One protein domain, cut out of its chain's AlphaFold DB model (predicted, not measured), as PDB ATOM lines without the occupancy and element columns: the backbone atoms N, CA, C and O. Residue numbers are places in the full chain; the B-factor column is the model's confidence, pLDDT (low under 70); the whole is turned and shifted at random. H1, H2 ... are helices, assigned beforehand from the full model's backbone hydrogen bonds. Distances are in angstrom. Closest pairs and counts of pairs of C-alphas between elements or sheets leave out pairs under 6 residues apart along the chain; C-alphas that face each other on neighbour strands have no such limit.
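This is residues 2 to 87 of the 297 residues of the protein "Tryptophan 2,3-dioxygenase" of Micromonospora sp. CNZ285 (UniProt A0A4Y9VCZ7). The longest helix, H2, makes a hairpin with H1; H3 crosses both, the three forming a triangle, and H4 sits beyond the first residues of H1. The printed part has 86 residues, with four named helices, H1 to H4, and no named strand: all helix. It is compact, radius of gyration of the C-alphas 13.3 A, and flat, 38 by 34 by 18 A.

H2, residues 28 to 48, has a kink of 32 degrees near residue 42. H1, residues 2 to 12, touches H2 at a shallow tilt of 25 degrees, opposite ways; the closest C-alphas, Ile 7 and Val 35, are 5.6 A apart. H3, residues 59 to 72, touches H2 with residues 59 to 63 alone, closest C-alphas Arg 36 and Pro 59, 5.4 A, and H1 at a steep tilt of 60 degrees, closest C-alphas Thr 4 and Ile 67, 5.8 A. H4, residues 76 to 84, is close to H1 but not clearly touching, closest C-alphas Leu 2 and Leu 82, 7.2 A. Every O i to N i+4 pair is within hydrogen-bond range in H1, H3 and H4, 15 of 17 in H2.

H1, 15.6 A, begins at C-alpha 2 (-32.661, -6.826, -50.275); H2 measures 30.8 A, H3 20.1 A; H4, 12.2 A, ends at C-alpha 84 (-31.550, -12.232, -61.049).

The printed part has no cut. The H1 to H2 link is long; residues 72 to 78 stand free. Residues 16 to 18, 55 to 57 and 72 to 73 have pLDDT under 70.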
ATOM      1  N   LEU A   2     -31.758  -5.670 -50.448       92.75
ATOM      2  CA  LEU A   2     -32.661  -6.826 -50.275       92.75
ATOM      3  C   LEU A   2     -33.897  -6.514 -49.414       92.75
ATOM      4  O   LEU A   2     -35.021  -6.798 -49.804       92.75
ATOM      5  N   LEU A   3     -33.697  -5.863 -48.264       93.12
ATOM      6  CA  LEU A   3     -34.803  -5.513 -47.368       93.12
ATOM      7  C   LEU A   3     -35.738  -4.466 -47.966       93.12
ATOM      8  O   LEU A   3     -36.942  -4.547 -47.776       93.12
ATOM      9  N   THR A   4     -35.212  -3.504 -48.719       91.25
ATOM     10  CA  THR A   4     -36.052  -2.498 -49.370       91.25
ATOM     11  C   THR A   4     -36.855  -3.083 -50.526       91.25
ATOM     12  O   THR A   4     -37.978  -2.662 -50.776       91.25
ATOM     13  N   ASP A   5     -36.288  -4.062 -51.222       92.31
ATOM     14  CA  ASP A   5     -36.986  -4.847 -52.234       92.31
ATOM     15  C   ASP A   5     -38.122  -5.690 -51.620       92.31
ATOM     16  O   ASP A   5     -39.253  -5.628 -52.100       92.31
ATOM     17  N   LEU A   6     -37.874  -6.342 -50.478       94.50
ATOM     18  CA  LEU A   6     -38.912  -7.024 -49.696       94.50
ATOM     19  C   LEU A   6     -40.008  -6.065 -49.203       94.50
ATOM     20  O   LEU A   6     -41.190  -6.371 -49.315       94.50
ATOM     21  N   ILE A   7     -39.640  -4.882 -48.701       94.56
ATOM     22  CA  ILE A   7     -40.607  -3.849 -48.295       94.56
ATOM     23  C   ILE A   7     -41.483  -3.431 -49.485       94.56
ATOM     24  O   ILE A   7     -42.696  -3.301 -49.333       94.56
ATOM     25  N   ALA A   8     -40.894  -3.238 -50.668       92.44
ATOM     26  CA  ALA A   8     -41.646  -2.898 -51.874       92.44
ATOM     27  C   ALA A   8     -42.593  -4.029 -52.304       92.44
ATOM     28  O   ALA A   8     -43.715  -3.753 -52.720       92.44
ATOM     29  N   PHE A   9     -42.162  -5.288 -52.190       92.88
ATOM     30  CA  PHE A   9     -43.003  -6.457 -52.446       92.88
ATOM     31  C   PHE A   9     -44.209  -6.521 -51.497       92.88
ATOM     32  O   PHE A   9     -45.339  -6.635 -51.966       92.88
ATOM     33  N   GLU A  10     -43.983  -6.361 -50.193       94.50
ATOM     34  CA  GLU A  10     -45.039  -6.367 -49.173       94.50
ATOM     35  C   GLU A  10     -46.042  -5.224 -49.382       94.50
ATOM     36  O   GLU A  10     -47.248  -5.439 -49.314       94.50
ATOM     37  N   LEU A  11     -45.580  -4.011 -49.708       92.56
ATOM     38  CA  LEU A  11     -46.488  -2.886 -49.967       92.56
ATOM     39  C   LEU A  11     -47.387  -3.120 -51.187       92.56
ATOM     40  O   LEU A  11     -48.565  -2.779 -51.119       92.56
ATOM     41  N   ARG A  12     -46.881  -3.748 -52.259       91.25
ATOM     42  CA  ARG A  12     -47.707  -4.105 -53.429       91.25
ATOM     43  C   ARG A  12     -48.802  -5.119 -53.102       91.25
ATOM     44  O   ARG A  12     -49.772  -5.210 -53.841       91.25
ATOM     45  N   ALA A  13     -48.685  -5.874 -52.008       90.56
ATOM     46  CA  ALA A  13     -49.740  -6.792 -51.577       90.56
ATOM     47  C   ALA A  13     -51.028  -6.062 -51.156       90.56
ATOM     48  O   ALA A  13     -52.100  -6.669 -51.172       90.56
ATOM     49  N   LEU A  14     -50.927  -4.772 -50.804       89.19
ATOM     50  CA  LEU A  14     -52.069  -3.912 -50.483       89.19
ATOM     51  C   LEU A  14     -52.839  -3.459 -51.732       89.19
ATOM     52  O   LEU A  14     -54.007  -3.092 -51.614       89.19
ATOM     53  N   ASP A  15     -52.210  -3.506 -52.910       84.19
ATOM     54  CA  ASP A  15     -52.800  -3.051 -54.167       84.19
ATOM     55  C   ASP A  15     -53.550  -4.211 -54.841       84.19
ATOM     56  O   ASP A  15     -52.955  -5.146 -55.378       84.19
ATOM     57  N   SER A  16     -54.884  -4.168 -54.831       67.31
ATOM     58  CA  SER A  16     -55.730  -5.268 -55.319       67.31
ATOM     59  C   SER A  16     -55.550  -5.594 -56.808       67.31
ATOM     60  O   SER A  16     -55.746  -6.744 -57.198       67.31
ATOM     61  N   THR A  17     -55.141  -4.625 -57.630       69.00
ATOM     62  CA  THR A  17     -55.028  -4.743 -59.095       69.00
ATOM     63  C   THR A  17     -53.641  -5.161 -59.597       69.00
ATOM     64  O   THR A  17     -53.515  -5.546 -60.756       69.00
ATOM     65  N   GLY A  18     -52.604  -5.113 -58.748       67.31
ATOM     66  CA  GLY A  18     -51.204  -5.362 -59.134       67.31
ATOM     67  C   GLY A  18     -50.412  -6.237 -58.158       67.31
ATOM     68  O   GLY A  18     -49.183  -6.303 -58.246       67.31
ATOM     69  N   ALA A  19     -51.090  -6.883 -57.205       72.88
ATOM     70  CA  ALA A  19     -50.435  -7.681 -56.180       72.88
ATOM     71  C   ALA A  19     -49.710  -8.910 -56.767       72.88
ATOM     72  O   ALA A  19     -50.330  -9.723 -57.459       72.88
ATOM     73  N   PRO A  20     -48.416  -9.095 -56.454       74.00
ATOM     74  CA  PRO A  20     -47.664 -10.271 -56.867       74.00
ATOM     75  C   PRO A  20     -48.074 -11.505 -56.046       74.00
ATOM     76  O   PRO A  20     -48.394 -11.378 -54.865       74.00
ATOM     77  N   LEU A  21     -47.985 -12.693 -56.661       83.56
ATOM     78  CA  LEU A  21     -48.192 -14.010 -56.033       83.56
ATOM     79  C   LEU A  21     -49.567 -14.140 -55.342       83.56
ATOM     80  O   LEU A  21     -49.715 -13.832 -54.157       83.56
ATOM     81  N   PRO A  22     -50.616 -14.569 -56.069       79.69
ATOM     82  CA  PRO A  22     -51.989 -14.433 -55.591       79.69
ATOM     83  C   PRO A  22     -52.354 -15.363 -54.425       79.69
ATOM     84  O   PRO A  22     -53.343 -15.085 -53.747       79.69
ATOM     85  N   GLN A  23     -51.609 -16.443 -54.175       90.31
ATOM     86  CA  GLN A  23     -51.988 -17.435 -53.170       90.31
ATOM     87  C   GLN A  23     -51.514 -17.042 -51.767       90.31
ATOM     88  O   GLN A  23     -50.376 -16.608 -51.578       90.31
ATOM     89  N   MET A  24     -52.388 -17.266 -50.777       91.69
ATOM     90  CA  MET A  24     -52.095 -17.118 -49.341       91.69
ATOM     91  C   MET A  24     -51.590 -15.723 -48.954       91.69
ATOM     92  O   MET A  24     -50.735 -15.560 -48.084       91.69
ATOM     93  N   ARG A  25     -52.121 -14.699 -49.626       91.56
ATOM     94  CA  ARG A  25     -51.732 -13.310 -49.407       91.56
ATOM     95  C   ARG A  25     -52.059 -12.866 -47.972       91.56
ATOM     96  O   ARG A  25     -53.163 -13.145 -47.498       91.56
ATOM     97  N   PRO A  26     -51.146 -12.154 -47.291       93.38
ATOM     98  CA  PRO A  26     -51.432 -11.561 -45.993       93.38
ATOM     99  C   PRO A  26     -52.504 -10.468 -46.100       93.38
ATOM    100  O   PRO A  26     -52.588  -9.753 -47.099       93.38
ATOM    101  N   ASP A  27     -53.289 -10.301 -45.038       93.56
ATOM    102  CA  ASP A  27     -54.178  -9.149 -44.903       93.56
ATOM    103  C   ASP A  27     -53.391  -7.840 -44.672       93.56
ATOM    104  O   ASP A  27     -52.185  -7.829 -44.395       93.56
ATOM    105  N   ALA A  28     -54.086  -6.702 -44.750       93.62
ATOM    106  CA  ALA A  28     -53.460  -5.390 -44.602       93.62
ATOM    107  C   ALA A  28     -52.799  -5.174 -43.226       93.62
ATOM    108  O   ALA A  28     -51.801  -4.453 -43.119       93.62
ATOM    109  N   MET A  29     -53.331  -5.783 -42.163       95.19
ATOM    110  CA  MET A  29     -52.760  -5.687 -40.819       95.19
ATOM    111  C   MET A  29     -51.425  -6.435 -40.748       95.19
ATOM    112  O   MET A  29     -50.445  -5.914 -40.203       95.19
ATOM    113  N   MET A  30     -51.362  -7.622 -41.343       96.19
ATOM    114  CA  MET A  30     -50.162  -8.436 -41.417       96.19
ATOM    115  C   MET A  30     -49.092  -7.775 -42.290       96.19
ATOM    116  O   MET A  30     -47.949  -7.671 -41.845       96.19
ATOM    117  N   VAL A  31     -49.453  -7.221 -43.451       95.06
ATOM    118  CA  VAL A  31     -48.519  -6.448 -44.294       95.06
ATOM    119  C   VAL A  31     -47.897  -5.289 -43.509       95.06
ATOM    120  O   VAL A  31     -46.673  -5.134 -43.470       95.06
ATOM    121  N   ARG A  32     -48.707  -4.495 -42.791       94.81
ATOM    122  CA  ARG A  32     -48.195  -3.389 -41.956       94.81
ATOM    123  C   ARG A  32     -47.204  -3.877 -40.901       94.81
ATOM    124  O   ARG A  32     -46.174  -3.237 -40.668       94.81
ATOM    125  N   LYS A  33     -47.491  -5.018 -40.267       95.69
ATOM    126  CA  LYS A  33     -46.598  -5.656 -39.290       95.69
ATOM    127  C   LYS A  33     -45.286  -6.110 -39.936       95.69
ATOM    128  O   LYS A  33     -44.217  -5.836 -39.386       95.69
ATOM    129  N   ARG A  34     -45.345  -6.755 -41.102       96.69
ATOM    130  CA  ARG A  34     -44.173  -7.226 -41.857       96.69
ATOM    131  C   ARG A  34     -43.264  -6.079 -42.264       96.69
ATOM    132  O   ARG A  34     -42.079  -6.083 -41.934       96.69
ATOM    133  N   VAL A  35     -43.826  -5.035 -42.857       95.44
ATOM    134  CA  VAL A  35     -43.067  -3.838 -43.229       95.44
ATOM    135  C   VAL A  35     -42.424  -3.178 -42.009       95.44
ATOM    136  O   VAL A  35     -41.255  -2.809 -42.077       95.44
ATOM    137  N   ARG A  36     -43.111  -3.093 -40.862       94.31
ATOM    138  CA  ARG A  36     -42.501  -2.583 -39.619       94.31
ATOM    139  C   ARG A  36     -41.257  -3.387 -39.227       94.31
ATOM    140  O   ARG A  36     -40.241  -2.795 -38.867       94.31
ATOM    141  N   HIS A  37     -41.312  -4.718 -39.290       95.75
ATOM    142  CA  HIS A  37     -40.151  -5.564 -39.000       95.75
ATOM    143  C   HIS A  37     -39.034  -5.398 -40.039       95.75
ATOM    144  O   HIS A  37     -37.874  -5.261 -39.652       95.75
ATOM    145  N   ALA A  38     -39.369  -5.333 -41.328       95.25
ATOM    146  CA  ALA A  38     -38.398  -5.149 -42.403       95.25
ATOM    147  C   ALA A  38     -37.696  -3.777 -42.334       95.25
ATOM    148  O   ALA A  38     -36.477  -3.700 -42.477       95.25
ATOM    149  N   VAL A  39     -38.429  -2.704 -42.021       93.00
ATOM    150  CA  VAL A  39     -37.866  -1.365 -41.771       93.00
ATOM    151  C   VAL A  39     -36.920  -1.394 -40.571       93.00
ATOM    152  O   VAL A  39     -35.806  -0.880 -40.654       93.00
ATOM    153  N   ARG A  40     -37.315  -2.049 -39.468       93.25
ATOM    154  CA  ARG A  40     -36.445  -2.226 -38.294       93.25
ATOM    155  C   ARG A  40     -35.180  -3.023 -38.617       93.25
ATOM    156  O   ARG A  40     -34.132  -2.684 -38.080       93.25
ATOM    157  N   ALA A  41     -35.267  -4.038 -39.476       93.94
ATOM    158  CA  ALA A  41     -34.106  -4.799 -39.939       93.94
ATOM    159  C   ALA A  41     -33.179  -3.959 -40.836       93.94
ATOM    160  O   ALA A  41     -31.964  -4.116 -40.786       93.94
ATOM    161  N   ALA A  42     -33.736  -3.061 -41.652       91.56
ATOM    162  CA  ALA A  42     -32.962  -2.224 -42.566       91.56
ATOM    163  C   ALA A  42     -32.283  -1.037 -41.864       91.56
ATOM    164  O   ALA A  42     -31.226  -0.582 -42.302       91.56
ATOM    165  N   ALA A  43     -32.883  -0.533 -40.782       89.25
ATOM    166  CA  ALA A  43     -32.463   0.703 -40.129       89.25
ATOM    167  C   ALA A  43     -30.978   0.744 -39.713       89.25
ATOM    168  O   ALA A  43     -30.339   1.761 -39.984       89.25
ATOM    169  N   PRO A  44     -30.378  -0.303 -39.109       90.38
ATOM    170  CA  PRO A  44     -28.971  -0.249 -38.713       90.38
ATOM    171  C   PRO A  44     -28.010  -0.095 -39.898       90.38
ATOM    172  O   PRO A  44     -27.115   0.747 -39.861       90.38
ATOM    173  N   ALA A  45     -28.240  -0.840 -40.984       87.81
ATOM    174  CA  ALA A  45     -27.442  -0.728 -42.203       87.81
ATOM    175  C   ALA A  45     -27.564   0.665 -42.836       87.81
ATOM    176  O   ALA A  45     -26.573   1.237 -43.277       87.81
ATOM    177  N   LEU A  46     -28.763   1.243 -42.826       85.88
ATOM    178  CA  LEU A  46     -29.000   2.591 -43.339       85.88
ATOM    179  C   LEU A  46     -28.298   3.666 -42.501       85.88
ATOM    180  O   LEU A  46     -27.713   4.583 -43.070       85.88
ATOM    181  N   ARG A  47     -28.279   3.530 -41.168       86.81
ATOM    182  CA  ARG A  47     -27.512   4.433 -40.293       86.81
ATOM    183  C   ARG A  47     -26.010   4.352 -40.557       86.81
ATOM    184  O   ARG A  47     -25.357   5.384 -40.562       86.81
ATOM    185  N   ARG A  48     -25.468   3.152 -40.815       87.25
ATOM    186  CA  ARG A  48     -24.052   2.980 -41.205       87.25
ATOM    187  C   ARG A  48     -23.712   3.654 -42.530       87.25
ATOM    188  O   ARG A  48     -22.593   4.108 -42.707       87.25
ATOM    189  N   LEU A  49     -24.679   3.722 -43.438       84.56
ATOM    190  CA  LEU A  49     -24.572   4.435 -44.710       84.56
ATOM    191  C   LEU A  49     -24.947   5.925 -44.582       84.56
ATOM    192  O   LEU A  49     -25.185   6.584 -45.588       84.56
ATOM    193  N   SER A  50     -25.030   6.451 -43.355       84.56
ATOM    194  CA  SER A  50     -25.330   7.856 -43.056       84.56
ATOM    195  C   SER A  50     -26.678   8.360 -43.588       84.56
ATOM    196  O   SER A  50     -26.881   9.565 -43.739       84.56
ATOM    197  N   PHE A  51     -27.646   7.469 -43.824       80.62
ATOM    198  CA  PHE A  51     -29.008   7.890 -44.144       80.62
ATOM    199  C   PHE A  51     -29.709   8.423 -42.891       80.62
ATOM    200  O   PHE A  51     -29.862   7.715 -41.891       80.62
ATOM    201  N   ALA A  52     -30.209   9.658 -42.968       75.12
ATOM    202  CA  ALA A  52     -31.040  10.247 -41.927       75.12
ATOM    203  C   ALA A  52     -32.405   9.542 -41.872       75.12
ATOM    204  O   ALA A  52     -33.275   9.747 -42.725       75.12
ATOM    205  N   LEU A  53     -32.594   8.705 -40.852       75.31
ATOM    206  CA  LEU A  53     -33.873   8.070 -40.559       75.31
ATOM    207  C   LEU A  53     -34.603   8.918 -39.518       75.31
ATOM    208  O   LEU A  53     -34.199   8.886 -38.353       75.31
ATOM    209  N   PRO A  54     -35.653   9.674 -39.889       71.38
ATOM    210  CA  PRO A  54     -36.466  10.339 -38.883       71.38
ATOM    211  C   PRO A  54     -37.067   9.285 -37.951       71.38
ATOM    212  O   PRO A  54     -37.353   8.158 -38.375       71.38
ATOM    213  N   ALA A  55     -37.296   9.660 -36.694       66.00
ATOM    214  CA  ALA A  55     -38.224   8.931 -35.845       66.00
ATOM    215  C   ALA A  55     -39.614   9.095 -36.473       66.00
ATOM    216  O   ALA A  55     -40.283  10.100 -36.278       66.00
ATOM    217  N   ALA A  56     -39.981   8.179 -37.364       61.94
ATOM    218  CA  ALA A  56     -41.293   8.186 -37.979       61.94
ATOM    219  C   ALA A  56     -42.255   7.446 -37.052       61.94
ATOM    220  O   ALA A  56     -42.058   6.256 -36.795       61.94
ATOM    221  N   ASP A  57     -43.310   8.130 -36.614       65.38
ATOM    222  CA  ASP A  57     -44.415   7.501 -35.880       65.38
ATOM    223  C   ASP A  57     -45.179   6.493 -36.760       65.38
ATOM    224  O   ASP A  57     -45.794   5.553 -36.254       65.38
ATOM    225  N   ASP A  58     -45.072   6.628 -38.093       82.62
ATOM    226  CA  ASP A  58     -45.635   5.703 -39.078       82.62
ATOM    227  C   ASP A  58     -44.556   4.882 -39.831       82.62
ATOM    228  O   ASP A  58     -43.859   5.395 -40.720       82.62
ATOM    229  N   PRO A  59     -44.451   3.565 -39.561       81.25
ATOM    230  CA  PRO A  59     -43.589   2.647 -40.304       81.25
ATOM    231  C   PRO A  59     -43.870   2.584 -41.813       81.25
ATOM    232  O   PRO A  59     -42.959   2.254 -42.574       81.25
ATOM    233  N   MET A  60     -45.094   2.880 -42.266       88.94
ATOM    234  CA  MET A  60     -45.455   2.882 -43.691       88.94
ATOM    235  C   MET A  60     -44.848   4.071 -44.427       88.94
ATOM    236  O   MET A  60     -44.277   3.901 -45.508       88.94
ATOM    237  N   ALA A  61     -44.936   5.268 -43.851       87.75
ATOM    238  CA  ALA A  61     -44.276   6.453 -44.387       87.75
ATOM    239  C   ALA A  61     -42.758   6.244 -44.492       87.75
ATOM    240  O   ALA A  61     -42.166   6.495 -45.548       87.75
ATOM    241  N   LEU A  62     -42.133   5.700 -43.439       87.56
ATOM    242  CA  LEU A  62     -40.704   5.389 -43.464       87.56
ATOM    243  C   LEU A  62     -40.371   4.356 -44.546       87.56
ATOM    244  O   LEU A  62     -39.440   4.567 -45.315       87.56
ATOM    245  N   ALA A  63     -41.155   3.286 -44.671       90.44
ATOM    246  CA  ALA A  63     -40.985   2.276 -45.714       90.44
ATOM    247  C   ALA A  63     -40.996   2.864 -47.133       90.44
ATOM    248  O   ALA A  63     -40.087   2.584 -47.918       90.44
ATOM    249  N   ARG A  64     -41.973   3.723 -47.451       89.75
ATOM    250  CA  ARG A  64     -42.045   4.404 -48.757       89.75
ATOM    251  C   ARG A  64     -40.832   5.299 -48.994       89.75
ATOM    252  O   ARG A  64     -40.258   5.270 -50.082       89.75
ATOM    253  N   ARG A  65     -40.385   6.028 -47.966       86.50
ATOM    254  CA  ARG A  65     -39.165   6.843 -48.040       86.50
ATOM    255  C   ARG A  65     -37.924   5.987 -48.295       86.50
ATOM    256  O   ARG A  65     -37.109   6.357 -49.130       86.50
ATOM    257  N   LEU A  66     -37.788   4.839 -47.628       85.75
ATOM    258  CA  LEU A  66     -36.674   3.914 -47.864       85.75
ATOM    259  C   LEU A  66     -36.666   3.389 -49.299       85.75
ATOM    260  O   LEU A  66     -35.603   3.315 -49.916       85.75
ATOM    261  N   ILE A  67     -37.836   3.043 -49.842       87.31
ATOM    262  CA  ILE A  67     -37.956   2.643 -51.248       87.31
ATOM    263  C   ILE A  67     -37.463   3.764 -52.151       87.31
ATOM    264  O   ILE A  67     -36.576   3.502 -52.958       87.31
ATOM    265  N   ALA A  68     -37.964   4.989 -51.975       85.00
ATOM    266  CA  ALA A  68     -37.571   6.133 -52.792       85.00
ATOM    267  C   ALA A  68     -36.059   6.409 -52.726       85.00
ATOM    268  O   ALA A  68     -35.410   6.461 -53.765       85.00
ATOM    269  N   LEU A  69     -35.483   6.486 -51.520       78.50
ATOM    270  CA  LEU A  69     -34.047   6.723 -51.325       78.50
ATOM    271  C   LEU A  69     -33.203   5.656 -52.027       78.50
ATOM    272  O   LEU A  69     -32.343   5.968 -52.839       78.50
ATOM    273  N   THR A  70     -33.505   4.377 -51.789       75.75
ATOM    274  CA  THR A  70     -32.737   3.301 -52.434       75.75
ATOM    275  C   THR A  70     -33.054   3.121 -53.913       75.75
ATOM    276  O   THR A  70     -32.350   2.364 -54.570       75.75
ATOM    277  N   ALA A  71     -34.136   3.700 -54.436       75.25
ATOM    278  CA  ALA A  71     -34.461   3.655 -55.857       75.25
ATOM    279  C   ALA A  71     -33.675   4.711 -56.643       75.25
ATOM    280  O   ALA A  71     -33.274   4.424 -57.768       75.25
ATOM    281  N   ILE A  72     -33.429   5.878 -56.037       67.12
ATOM    282  CA  ILE A  72     -32.602   6.950 -56.608       67.12
ATOM    283  C   ILE A  72     -31.155   6.471 -56.758       67.12
ATOM    284  O   ILE A  72     -30.598   6.548 -57.849       67.12
ATOM    285  N   ASP A  73     -30.592   5.870 -55.709       68.19
ATOM    286  CA  ASP A  73     -29.194   5.412 -55.711       68.19
ATOM    287  C   ASP A  73     -28.982   4.063 -56.427       68.19
ATOM    288  O   ASP A  73     -27.867   3.548 -56.487       68.19
ATOM    289  N   ARG A  74     -30.043   3.446 -56.967       78.75
ATOM    290  CA  ARG A  74     -29.963   2.136 -57.632       78.75
ATOM    291  C   ARG A  74     -29.394   2.278 -59.039       78.75
ATOM    292  O   ARG A  74     -30.065   2.794 -59.942       78.75
ATOM    293  N   THR A  75     -28.221   1.699 -59.269       85.25
ATOM    294  CA  THR A  75     -27.679   1.549 -60.622       85.25
ATOM    295  C   THR A  75     -28.487   0.518 -61.426       85.25
ATOM    296  O   THR A  75     -29.290  -0.256 -60.889       85.25
ATOM    297  N   ALA A  76     -28.289   0.482 -62.749       86.00
ATOM    298  CA  ALA A  76     -28.869  -0.570 -63.588       86.00
ATOM    299  C   ALA A  76     -28.362  -1.968 -63.185       86.00
ATOM    300  O   ALA A  76     -29.144  -2.920 -63.185       86.00
ATOM    301  N   ALA A  77     -27.093  -2.066 -62.777       87.25
ATOM    302  CA  ALA A  77     -26.495  -3.300 -62.286       87.25
ATOM    303  C   ALA A  77     -27.172  -3.778 -60.996       87.25
ATOM    304  O   ALA A  77     -27.550  -4.943 -60.905       87.25
ATOM    305  N   ASP A  78     -27.442  -2.884 -60.041       87.19
ATOM    306  CA  ASP A  78     -28.089  -3.299 -58.794       87.19
ATOM    307  C   ASP A  78     -29.532  -3.773 -59.010       87.19
ATOM    308  O   ASP A  78     -29.999  -4.713 -58.362       87.19
ATOM    309  N   ARG A  79     -30.255  -3.134 -59.941       84.56
ATOM    310  CA  ARG A  79     -31.591  -3.590 -60.357       84.56
ATOM    311  C   ARG A  79     -31.531  -4.978 -60.986       84.56
ATOM    312  O   ARG A  79     -32.405  -5.799 -60.708       84.56
ATOM    313  N   LEU A  80     -30.518  -5.229 -61.815       88.25
ATOM    314  CA  LEU A  80     -30.301  -6.535 -62.425       88.25
ATOM    315  C   LEU A  80     -29.997  -7.585 -61.353       88.25
ATOM    316  O   LEU A  80     -30.713  -8.576 -61.299       88.25
ATOM    317  N   ILE A  81     -29.053  -7.319 -60.443       89.56
ATOM    318  CA  ILE A  81     -28.699  -8.214 -59.329       89.56
ATOM    319  C   ILE A  81     -29.934  -8.556 -58.493       89.56
ATOM    320  O   ILE A  81     -30.187  -9.725 -58.213       89.56
ATOM    321  N   LEU A  82     -30.749  -7.571 -58.103       87.75
ATOM    322  CA  LEU A  82     -31.956  -7.847 -57.319       87.75
ATOM    323  C   LEU A  82     -32.939  -8.755 -58.065       87.75
ATOM    324  O   LEU A  82     -33.507  -9.657 -57.450       87.75
ATOM    325  N   ARG A  83     -33.126  -8.548 -59.372       85.12
ATOM    326  CA  ARG A  83     -34.001  -9.392 -60.195       85.12
ATOM    327  C   ARG A  83     -33.443 -10.798 -60.381       85.12
ATOM    328  O   ARG A  83     -34.193 -11.749 -60.223       85.12
ATOM    329  N   THR A  84     -32.160 -10.937 -60.703       90.06
ATOM    330  CA  THR A  84     -31.550 -12.232 -61.049       90.06
ATOM    331  C   THR A  84     -31.189 -13.074 -59.832       90.06
ATOM    332  O   THR A  84     -30.995 -14.275 -59.962       90.06
ATOM    333  N   THR A  85     -31.105 -12.467 -58.645       91.69
ATOM    334  CA  THR A  85     -30.916 -13.200 -57.383       91.69
ATOM    335  C   THR A  85     -32.218 -13.746 -56.808       91.69
ATOM    336  O   THR A  85     -32.162 -14.553 -55.888       91.69
ATOM    337  N   MET A  86     -33.390 -13.326 -57.291       90.19
ATOM    338  CA  MET A  86     -34.656 -13.955 -56.908       90.19
ATOM    339  C   MET A  86     -34.914 -15.135 -57.857       90.19
ATOM    340  O   MET A  86     -35.123 -14.888 -59.047       90.19
ATOM    341  N   PRO A  87     -34.880 -16.395 -57.383       85.56
ATOM    342  CA  PRO A  87     -35.279 -17.525 -58.211       85.56
ATOM    343  C   PRO A  87     -36.770 -17.411 -58.574       85.56
ATOM    344  O   PRO A  87     -37.496 -16.634 -57.945       85.56
TER     345      PRO A  87